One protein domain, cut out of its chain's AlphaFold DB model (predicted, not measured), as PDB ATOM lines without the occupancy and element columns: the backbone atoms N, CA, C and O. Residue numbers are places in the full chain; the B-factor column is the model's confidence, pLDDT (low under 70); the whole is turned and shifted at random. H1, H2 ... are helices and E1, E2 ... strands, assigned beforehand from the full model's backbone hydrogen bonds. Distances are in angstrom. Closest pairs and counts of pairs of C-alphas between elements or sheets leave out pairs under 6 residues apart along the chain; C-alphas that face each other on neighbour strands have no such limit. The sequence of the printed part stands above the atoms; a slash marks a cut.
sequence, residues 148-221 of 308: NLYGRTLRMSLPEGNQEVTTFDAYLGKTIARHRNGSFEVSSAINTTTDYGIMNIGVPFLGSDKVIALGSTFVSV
ATOM      1  N   ASN A 148     184.912 259.948 168.966       87.25
ATOM      2  CA  ASN A 148     184.387 260.468 170.223       87.25
ATOM      3  C   ASN A 148     185.245 261.655 170.678       87.25
ATOM      4  O   ASN A 148     186.461 261.544 170.770       87.25
ATOM      5  N   LEU A 149     184.600 262.784 170.950       87.25
ATOM      6  CA  LEU A 149     185.209 264.028 171.416       87.25
ATOM      7  C   LEU A 149     185.349 264.078 172.941       87.25
ATOM      8  O   LEU A 149     185.967 265.003 173.455       87.25
ATOM      9  N   TYR A 150     184.777 263.111 173.665       89.19
ATOM     10  CA  TYR A 150     184.857 262.993 175.124       89.19
ATOM     11  C   TYR A 150     184.443 264.269 175.873       89.19
ATOM     12  O   TYR A 150     185.057 264.660 176.861       89.19
ATOM     13  N   GLY A 151     183.391 264.935 175.399       89.31
ATOM     14  CA  GLY A 151     182.864 266.164 175.989       89.31
ATOM     15  C   GLY A 151     183.611 267.436 175.584       89.31
ATOM     16  O   GLY A 151     183.242 268.512 176.047       89.31
ATOM     17  N   ARG A 152     184.627 267.353 174.712       88.62
ATOM     18  CA  ARG A 152     185.313 268.533 174.169       88.62
ATOM     19  C   ARG A 152     184.345 269.417 173.379       88.62
ATOM     20  O   ARG A 152     183.509 268.922 172.616       88.62
ATOM     21  N   THR A 153     184.531 270.725 173.512       91.50
ATOM     22  CA  THR A 153     183.840 271.727 172.701       91.50
ATOM     23  C   THR A 153     184.549 271.927 171.367       91.50
ATOM     24  O   THR A 153     185.731 272.260 171.344       91.50
ATOM     25  N   LEU A 154     183.826 271.733 170.262       90.25
ATOM     26  CA  LEU A 154     184.260 272.111 168.919       90.25
ATOM     27  C   LEU A 154     184.123 273.622 168.735       90.25
ATOM     28  O   LEU A 154     183.013 274.150 168.835       90.25
ATOM     29  N   ARG A 155     185.233 274.289 168.420       90.31
ATOM     30  CA  ARG A 155     185.324 275.737 168.207       90.31
ATOM     31  C   ARG A 155     185.354 276.067 166.726       90.31
ATOM     32  O   ARG A 155     186.371 275.857 166.060       90.31
ATOM     33  N   MET A 156     184.261 276.631 166.226       89.94
ATOM     34  CA  MET A 156     184.214 277.167 164.868       89.94
ATOM     35  C   MET A 156     184.664 278.627 164.853       89.94
ATOM     36  O   MET A 156     184.094 279.445 165.571       89.94
ATOM     37  N   SER A 157     185.642 278.977 164.016       87.69
ATOM     38  CA  SER A 157     185.976 280.377 163.744       87.69
ATOM     39  C   SER A 157     185.043 280.985 162.709       87.69
ATOM     40  O   SER A 157     184.808 280.388 161.652       87.69
ATOM     41  N   LEU A 158     184.617 282.215 162.972       82.81
ATOM     42  CA  LEU A 158     184.040 283.106 161.974       82.81
ATOM     43  C   LEU A 158     185.165 283.907 161.302       82.81
ATOM     44  O   LEU A 158     185.865 284.643 161.995       82.81
ATOM     45  N   PRO A 159     185.375 283.767 159.981       73.88
ATOM     46  CA  PRO A 159     186.310 284.619 159.254       73.88
ATOM     47  C   PRO A 159     185.936 286.100 159.369       73.88
ATOM     48  O   PRO A 159     184.752 286.441 159.458       73.88
ATOM     49  N   GLU A 160     186.939 286.978 159.295       69.56
ATOM     50  CA  GLU A 160     186.726 288.427 159.249       69.56
ATOM     51  C   GLU A 160     185.758 288.812 158.116       69.56
ATOM     52  O   GLU A 160     185.864 288.328 156.988       69.56
ATOM     53  N   GLY A 161     184.794 289.678 158.434       68.88
ATOM     54  CA  GLY A 161     183.736 290.113 157.513       68.88
ATOM     55  C   GLY A 161     182.388 289.411 157.711       68.88
ATOM     56  O   GLY A 161     181.367 289.954 157.290       68.88
ATOM     57  N   ASN A 162     182.345 288.274 158.413       72.38
ATOM     58  CA  ASN A 162     181.085 287.645 158.811       72.38
ATOM     59  C   ASN A 162     180.622 288.191 160.169       72.38
ATOM     60  O   ASN A 162     181.306 288.019 161.175       72.38
ATOM     61  N   GLN A 163     179.453 288.838 160.203       69.56
ATOM     62  CA  GLN A 163     178.877 289.381 161.444       69.56
ATOM     63  C   GLN A 163     178.232 288.296 162.318       69.56
ATOM     64  O   GLN A 163     178.269 288.391 163.541       69.56
ATOM     65  N   GLU A 164     177.673 287.251 161.700       81.19
ATOM     66  CA  GLU A 164     176.959 286.173 162.387       81.19
ATOM     67  C   GLU A 164     177.236 284.814 161.733       81.19
ATOM     68  O   GLU A 164     177.571 284.720 160.549       81.19
ATOM     69  N   VAL A 165     177.083 283.740 162.515       83.44
ATOM     70  CA  VAL A 165     177.125 282.367 161.997       83.44
ATOM     71  C   VAL A 165     175.844 282.065 161.225       83.44
ATOM     72  O   VAL A 165     174.746 282.389 161.683       83.44
ATOM     73  N   THR A 166     175.951 281.408 160.069       84.44
ATOM     74  CA  THR A 166     174.745 281.000 159.342       84.44
ATOM     75  C   THR A 166     173.996 279.912 160.117       84.44
ATOM     76  O   THR A 166     174.581 279.105 160.849       84.44
ATOM     77  N   THR A 167     172.673 279.859 159.951       88.00
ATOM     78  CA  THR A 167     171.826 278.851 160.608       88.00
ATOM     79  C   THR A 167     172.243 277.426 160.245       88.00
ATOM     80  O   THR A 167     172.243 276.545 161.108       88.00
ATOM     81  N   PHE A 168     172.642 277.210 158.989       86.38
ATOM     82  CA  PHE A 168     173.127 275.924 158.503       86.38
ATOM     83  C   PHE A 168     174.450 275.524 159.162       86.38
ATOM     84  O   PHE A 168     174.568 274.401 159.651       86.38
ATOM     85  N   ASP A 169     175.415 276.441 159.251       86.50
ATOM     86  CA  ASP A 169     176.728 276.150 159.834       86.50
ATOM     87  C   ASP A 169     176.622 275.823 161.326       86.50
ATOM     88  O   ASP A 169     177.208 274.847 161.807       86.50
ATOM     89  N   ALA A 170     175.802 276.586 162.055       89.69
ATOM     90  CA  ALA A 170     175.517 276.326 163.461       89.69
ATOM     91  C   ALA A 170     174.806 274.978 163.661       89.69
ATOM     92  O   ALA A 170     175.116 274.243 164.604       89.69
ATOM     93  N   TYR A 171     173.861 274.629 162.783       91.25
ATOM     94  CA  TYR A 171     173.188 273.332 162.804       91.25
ATOM     95  C   TYR A 171     174.167 272.182 162.538       91.25
ATOM     96  O   TYR A 171     174.166 271.189 163.273       91.25
ATOM     97  N   LEU A 172     175.032 272.320 161.531       89.56
ATOM     98  CA  LEU A 172     176.023 271.313 161.167       89.56
ATOM     99  C   LEU A 172     177.018 271.075 162.309       89.56
ATOM    100  O   LEU A 172     177.208 269.930 162.720       89.56
ATOM    101  N   GLY A 173     177.588 272.144 162.872       90.56
ATOM    102  CA  GLY A 173     178.525 272.065 163.995       90.56
ATOM    103  C   GLY A 173     177.918 271.381 165.221       90.56
ATOM    104  O   GLY A 173     178.490 270.426 165.753       90.56
ATOM    105  N   LYS A 174     176.698 271.779 165.611       93.56
ATOM    106  CA  LYS A 174     175.946 271.134 166.705       93.56
ATOM    107  C   LYS A 174     175.656 269.660 166.426       93.56
ATOM    108  O   LYS A 174     175.754 268.830 167.329       93.56
ATOM    109  N   THR A 175     175.307 269.322 165.187       93.12
ATOM    110  CA  THR A 175     175.002 267.943 164.781       93.12
ATOM    111  C   THR A 175     176.243 267.056 164.869       93.12
ATOM    112  O   THR A 175     176.157 265.957 165.422       93.12
ATOM    113  N   ILE A 176     177.394 267.541 164.391       90.69
ATOM    114  CA  ILE A 176     178.679 266.835 164.486       90.69
ATOM    115  C   ILE A 176     179.069 266.639 165.953       90.69
ATOM    116  O   ILE A 176     179.358 265.511 166.352       90.69
ATOM    117  N   ALA A 177     179.027 267.705 166.757       93.31
ATOM    118  CA  ALA A 177     179.352 267.651 168.178       93.31
ATOM    119  C   ALA A 177     178.484 266.618 168.914       93.31
ATOM    120  O   ALA A 177     179.005 265.726 169.580       93.31
ATOM    121  N   ARG A 178     177.163 266.652 168.700       93.94
ATOM    122  CA  ARG A 178     176.221 265.712 169.321       93.94
ATOM    123  C   ARG A 178     176.478 264.261 168.914       93.94
ATOM    124  O   ARG A 178     176.474 263.387 169.774       93.94
ATOM    125  N   HIS A 179     176.715 263.993 167.628       94.06
ATOM    126  CA  HIS A 179     177.000 262.631 167.151       94.06
ATOM    127  C   HIS A 179     178.314 262.072 167.690       94.06
ATOM    128  O   HIS A 179     178.481 260.856 167.760       94.06
ATOM    129  N   ARG A 180     179.249 262.951 168.051       91.44
ATOM    130  CA  ARG A 180     180.577 262.583 168.533       91.44
ATOM    131  C   ARG A 180     180.762 262.833 170.022       91.44
ATOM    132  O   ARG A 180     181.898 262.898 170.463       91.44
ATOM    133  N   ASN A 181     179.683 262.951 170.799       92.69
ATOM    134  CA  ASN A 181     179.746 263.159 172.249       92.69
ATOM    135  C   ASN A 181     180.647 264.355 172.633       92.69
ATOM    136  O   ASN A 181     181.609 264.223 173.385       92.69
ATOM    137  N   GLY A 182     180.352 265.520 172.062       92.81
ATOM    138  CA  GLY A 182     180.983 266.802 172.369       92.81
ATOM    139  C   GLY A 182     179.974 267.951 172.348       92.81
ATOM    140  O   GLY A 182     178.776 267.753 172.126       92.81
ATOM    141  N   SER A 183     180.467 269.165 172.561       94.25
ATOM    142  CA  SER A 183     179.703 270.420 172.505       94.25
ATOM    143  C   SER A 183     180.185 271.296 171.342       94.25
ATOM    144  O   SER A 183     181.168 270.976 170.677       94.25
ATOM    145  N   PHE A 184     179.469 272.379 171.042       94.12
ATOM    146  CA  PHE A 184     179.785 273.274 169.927       94.12
ATOM    147  C   PHE A 184     179.735 274.731 170.379       94.12
ATOM    148  O   PHE A 184     178.757 275.140 171.006       94.12
ATOM    149  N   GLU A 185     180.755 275.504 170.016       92.69
ATOM    150  CA  GLU A 185     180.822 276.941 170.251       92.69
ATOM    151  C   GLU A 185     181.396 277.682 169.041       92.69
ATOM    152  O   GLU A 185     182.163 277.140 168.242       92.69
ATOM    153  N   VAL A 186     181.004 278.945 168.909       89.44
ATOM    154  CA  VAL A 186     181.471 279.829 167.842       89.44
ATOM    155  C   VAL A 186     182.411 280.857 168.455       89.44
ATOM    156  O   VAL A 186     182.073 281.492 169.450       89.44
ATOM    157  N   SER A 187     183.586 281.014 167.853       85.00
ATOM    158  CA  SER A 187     184.598 281.996 168.231       85.00
ATOM    159  C   SER A 187     184.742 283.038 167.127       85.00
ATOM    160  O   SER A 187     184.843 282.702 165.946       85.00
ATOM    161  N   SER A 188     184.789 284.310 167.513       75.25
ATOM    162  CA  SER A 188     185.072 285.427 166.606       75.25
ATOM    163  C   SER A 188     186.563 285.572 166.279       75.25
ATOM    164  O   SER A 188     186.903 286.212 165.292       75.25
ATOM    165  N   ALA A 189     187.452 284.972 167.079       72.19
ATOM    166  CA  ALA A 189     188.898 285.024 166.877       72.19
ATOM    167  C   ALA A 189     189.461 283.662 166.443       72.19
ATOM    168  O   ALA A 189     189.065 282.615 166.977       72.19
ATOM    169  N   ILE A 190     190.407 283.693 165.499       73.31
ATOM    170  CA  ILE A 190     191.226 282.541 165.111       73.31
ATOM    171  C   ILE A 190     192.410 282.467 166.074       73.31
ATOM    172  O   ILE A 190     193.343 283.259 165.981       73.31
ATOM    173  N   ASN A 191     192.369 281.500 166.990       71.00
ATOM    174  CA  ASN A 191     193.424 281.252 167.971       71.00
ATOM    175  C   ASN A 191     193.920 279.803 167.854       71.00
ATOM    176  O   ASN A 191     193.343 278.981 167.147       71.00
ATOM    177  N   THR A 192     194.939 279.435 168.634       68.75
ATOM    178  CA  THR A 192     195.469 278.055 168.711       68.75
ATOM    179  C   THR A 192     194.453 277.004 169.173       68.75
ATOM    180  O   THR A 192     194.727 275.810 169.091       68.75
ATOM    181  N   THR A 193     193.287 277.437 169.659       73.62
ATOM    182  CA  THR A 193     192.188 276.564 170.099       73.62
ATOM    183  C   THR A 193     191.063 276.434 169.072       73.62
ATOM    184  O   THR A 193     190.116 275.696 169.311       73.62
ATOM    185  N   THR A 194     191.137 277.148 167.948       79.38
ATOM    186  CA  THR A 194     190.165 277.040 166.859       79.38
ATOM    187  C   THR A 194     190.310 275.687 166.166       79.38
ATOM    188  O   THR A 194     191.409 275.322 165.757       79.38
ATOM    189  N   ASP A 195     189.200 274.964 165.994       80.88
ATOM    190  CA  ASP A 195     189.217 273.639 165.366       80.88
ATOM    191  C   ASP A 195     188.954 273.718 163.854       80.88
ATOM    192  O   ASP A 195     189.611 273.036 163.068       80.88
ATOM    193  N   TYR A 196     187.990 274.540 163.423       82.25
ATOM    194  CA  TYR A 196     187.674 274.704 161.999       82.25
ATOM    195  C   TYR A 196     186.987 276.039 161.694       82.25
ATOM    196  O   TYR A 196     186.488 276.713 162.587       82.25
ATOM    197  N   GLY A 197     186.916 276.404 160.416       82.06
ATOM    198  CA  GLY A 197     186.164 277.559 159.931       82.06
ATOM    199  C   GLY A 197     185.552 277.273 158.565       82.06
ATOM    200  O   GLY A 197     186.017 276.389 157.844       82.06
ATOM    201  N   ILE A 198     184.499 278.010 158.217       79.06
ATOM    202  CA  ILE A 198     183.845 277.910 156.908       79.06
ATOM    203  C   ILE A 198     184.149 279.183 156.136       79.06
ATOM    204  O   ILE A 198     183.939 280.287 156.628       79.06
ATOM    205  N   MET A 199     184.678 279.011 154.929       76.44
ATOM    206  CA  MET A 199     185.055 280.104 154.044       76.44
ATOM    207  C   MET A 199     184.356 279.945 152.702       76.44
ATOM    208  O   MET A 199     184.436 278.888 152.077       76.44
ATOM    209  N   ASN A 200     183.732 281.023 152.236       76.00
ATOM    210  CA  ASN A 200     183.130 281.086 150.913       76.00
ATOM    211  C   ASN A 200     184.165 281.636 149.930       76.00
ATOM    212  O   ASN A 200     184.471 282.826 149.942       76.00
ATOM    213  N   ILE A 201     184.732 280.760 149.099       71.94
ATOM    214  CA  ILE A 201     185.747 281.122 148.104       71.94
ATOM    215  C   ILE A 201     185.145 280.904 146.715       71.94
ATOM    216  O   ILE A 201     184.678 279.812 146.404       71.94
ATOM    217  N   GLY A 202     185.172 281.936 145.867       67.19
ATOM    218  CA  GLY A 202     184.601 281.891 144.510       67.19
ATOM    219  C   GLY A 202     185.349 280.993 143.515       67.19
ATOM    220  O   GLY A 202     184.903 280.826 142.385       67.19
ATOM    221  N   VAL A 203     186.479 280.410 143.921       67.88
ATOM    222  CA  VAL A 203     187.279 279.467 143.134       67.88
ATOM    223  C   VAL A 203     187.547 278.242 144.010       67.88
ATOM    224  O   VAL A 203     187.925 278.417 145.173       67.88
ATOM    225  N   PRO A 204     187.395 277.007 143.497       64.19
ATOM    226  CA  PRO A 204     187.702 275.799 144.249       64.19
ATOM    227  C   PRO A 204     189.222 275.636 144.385       64.19
ATOM    228  O   PRO A 204     189.839 274.784 143.749       64.19
ATOM    229  N   PHE A 205     189.843 276.438 145.249       62.53
ATOM    230  CA  PHE A 205     191.181 276.161 145.753       62.53
ATOM    231  C   PHE A 205     191.081 275.038 146.778       62.53
ATOM    232  O   PHE A 205     191.178 275.247 147.988       62.53
ATOM    233  N   LEU A 206     190.874 273.825 146.266       62.97
ATOM    234  CA  LEU A 206     191.021 272.588 147.018       62.97
ATOM    235  C   LEU A 206     192.512 272.332 147.215       62.97
ATOM    236  O   LEU A 206     193.107 271.420 146.648       62.97
ATOM    237  N   GLY A 207     193.117 273.202 148.022       60.62
ATOM    238  CA  GLY A 207     194.307 272.845 148.754       60.62
ATOM    239  C   GLY A 207     194.004 271.644 149.644       60.62
ATOM    240  O   GLY A 207     192.869 271.217 149.848       60.62
ATOM    241  N   SER A 208     195.050 271.071 150.187       53.81
ATOM    242  CA  SER A 208     194.979 269.885 151.033       53.81
ATOM    243  C   SER A 208     194.513 270.195 152.470       53.81
ATOM    244  O   SER A 208     194.211 269.289 153.245       53.81
ATOM    245  N   ASP A 209     194.415 271.474 152.824       58.22
ATOM    246  CA  ASP A 209     193.933 272.016 154.098       58.22
ATOM    247  C   ASP A 209     192.417 272.290 154.123       58.22
ATOM    248  O   ASP A 209     191.874 272.621 155.173       58.22
ATOM    249  N   LYS A 210     191.724 272.144 152.986       70.94
ATOM    250  CA  LYS A 210     190.301 272.475 152.842       70.94
ATOM    251  C   LYS A 210     189.503 271.271 152.365       70.94
ATOM    252  O   LYS A 210     189.964 270.455 151.570       70.94
ATOM    253  N   VAL A 211     188.263 271.189 152.829       73.25
ATOM    254  CA  VAL A 211     187.268 270.243 152.325       73.25
ATOM    255  C   VAL A 211     186.101 271.054 151.788       73.25
ATOM    256  O   VAL A 211     185.768 272.097 152.348       73.25
ATOM    257  N   ILE A 212     185.498 270.588 150.694       75.88
ATOM    258  CA  ILE A 212     184.278 271.194 150.161       75.88
ATOM    259  C   ILE A 212     183.222 271.159 151.268       75.88
ATOM    260  O   ILE A 212     182.866 270.081 151.753       75.88
ATOM    261  N   ALA A 213     182.765 272.338 151.685       73.81
ATOM    262  CA  ALA A 213     181.678 272.461 152.640       73.81
ATOM    263  C   ALA A 213     180.395 271.854 152.055       73.81
ATOM    264  O   ALA A 213     180.201 271.806 150.840       73.81
ATOM    265  N   LEU A 214     179.513 271.365 152.923       73.19
ATOM    266  CA  LEU A 214     178.219 270.854 152.484       73.19
ATOM    267  C   LEU A 214     177.352 272.024 152.011       73.19
ATOM    268  O   LEU A 214     177.146 272.977 152.752       73.19
ATOM    269  N   GLY A 215     176.830 271.921 150.791       69.31
ATOM    270  CA  GLY A 215     176.003 272.955 150.170       69.31
ATOM    271  C   GLY A 215     176.637 273.536 148.909       69.31
ATOM    272  O   GLY A 215     177.804 273.307 148.603       69.31
ATOM    273  N   SER A 216     175.837 274.265 148.136       67.50
ATOM    274  CA  SER A 216     176.293 274.960 146.933       67.50
ATOM    275  C   SER A 216     175.970 276.437 147.075       67.50
ATOM    276  O   SER A 216     174.810 276.811 147.228       67.50
ATOM    277  N   THR A 217     177.004 277.268 147.045       72.50
ATOM    278  CA  THR A 217     176.876 278.724 147.040       72.50
ATOM    279  C   THR A 217     177.064 279.232 145.618       72.50
ATOM    280  O   THR A 217     178.015 278.836 144.945       72.50
ATOM    281  N   PHE A 218     176.189 280.129 145.175       76.12
ATOM    282  CA  PHE A 218     176.259 280.742 143.851       76.12
ATOM    283  C   PHE A 218     176.352 282.256 143.993       76.12
ATOM    284  O   PHE A 218     175.793 282.836 144.923       76.12
ATOM    285  N   VAL A 219     177.044 282.900 143.055       80.69
ATOM    286  CA  VAL A 219     177.042 284.360 142.962       80.69
ATOM    287  C   VAL A 219     175.721 284.786 142.329       80.69
ATOM    288  O   VAL A 219     175.424 284.414 141.196       80.69
ATOM    289  N   SER A 220     174.931 285.563 143.063       83.50
ATOM    290  CA  SER A 220     173.680 286.146 142.578       83.50
ATOM    291  C   SER A 220     173.796 287.661 142.484       83.50
ATOM    292  O   SER A 220     174.341 288.296 143.386       83.50
ATOM    293  N   VAL A 221     173.227 288.250 141.432       88.25
ATOM    294  CA  VAL A 221     173.111 289.707 141.305       88.25
ATOM    295  C   VAL A 221     171.783 290.146 141.909       88.25
ATOM    296  O   VAL A 221     170.717 289.768 141.422       88.25
TER     297      VAL A 221
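What this domain is: This is residues 148 to 221 of the 308 residues of an uncharacterized protein of Anopheles maculatus (UniProt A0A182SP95). Little of this domain is regular structure: one helix, H1, packs on a small sheet of two parallel strands, E1 and E2, and a long unnamed stretch, residues 188 to 221, leads to the far end. The 74 printed residues hold E1, H1, E2 in that order, mixed in class, with 23 residues in named elements. The whole is only just compact, close to loose, with a radius of gyration of the C-alphas of 13.2 A, and elongated, spanning 43 by 26 by 23 A.

Where its parts are: Find C-alpha 153 at (183.840, 271.727, 172.701), where E1 begins, residues 153 to 157, 12.6 A long. H1, residues 167 to 179, runs 18.2 A; E2, residues 183 to 187, runs 13.3 A to C-alpha 187 at (184.598, 281.996, 168.231).

How they stand to each other: E1 and E2 are parallel at 27 degrees; look at N 154 and O 183, 2.8 A apart. E1, H1 and E2 form a strand-helix-strand unit, two parallel neighbour strands with a helix between, its crossover right-handed. The closest C-alphas of H1 and E2, Ala 177 and Ser 183, are 5.1 A apart; those of E1 and H1, Leu 154 and Ala 177, 6.7 A. In H1 every O i to N i+4 pair is within hydrogen-bond range. Residues 196 to 197 pair, parallel, with residues 156 to 157 of E1.

The domain as a whole: The two farthest C-alphas, Tyr 150 and Val 221, are 44.7 A apart. The printed part has no cut; the link from E1 to H1 is short, that from H1 to E2 tight. Confidence is low, under 70, in 14 residues, among them 202 to 209.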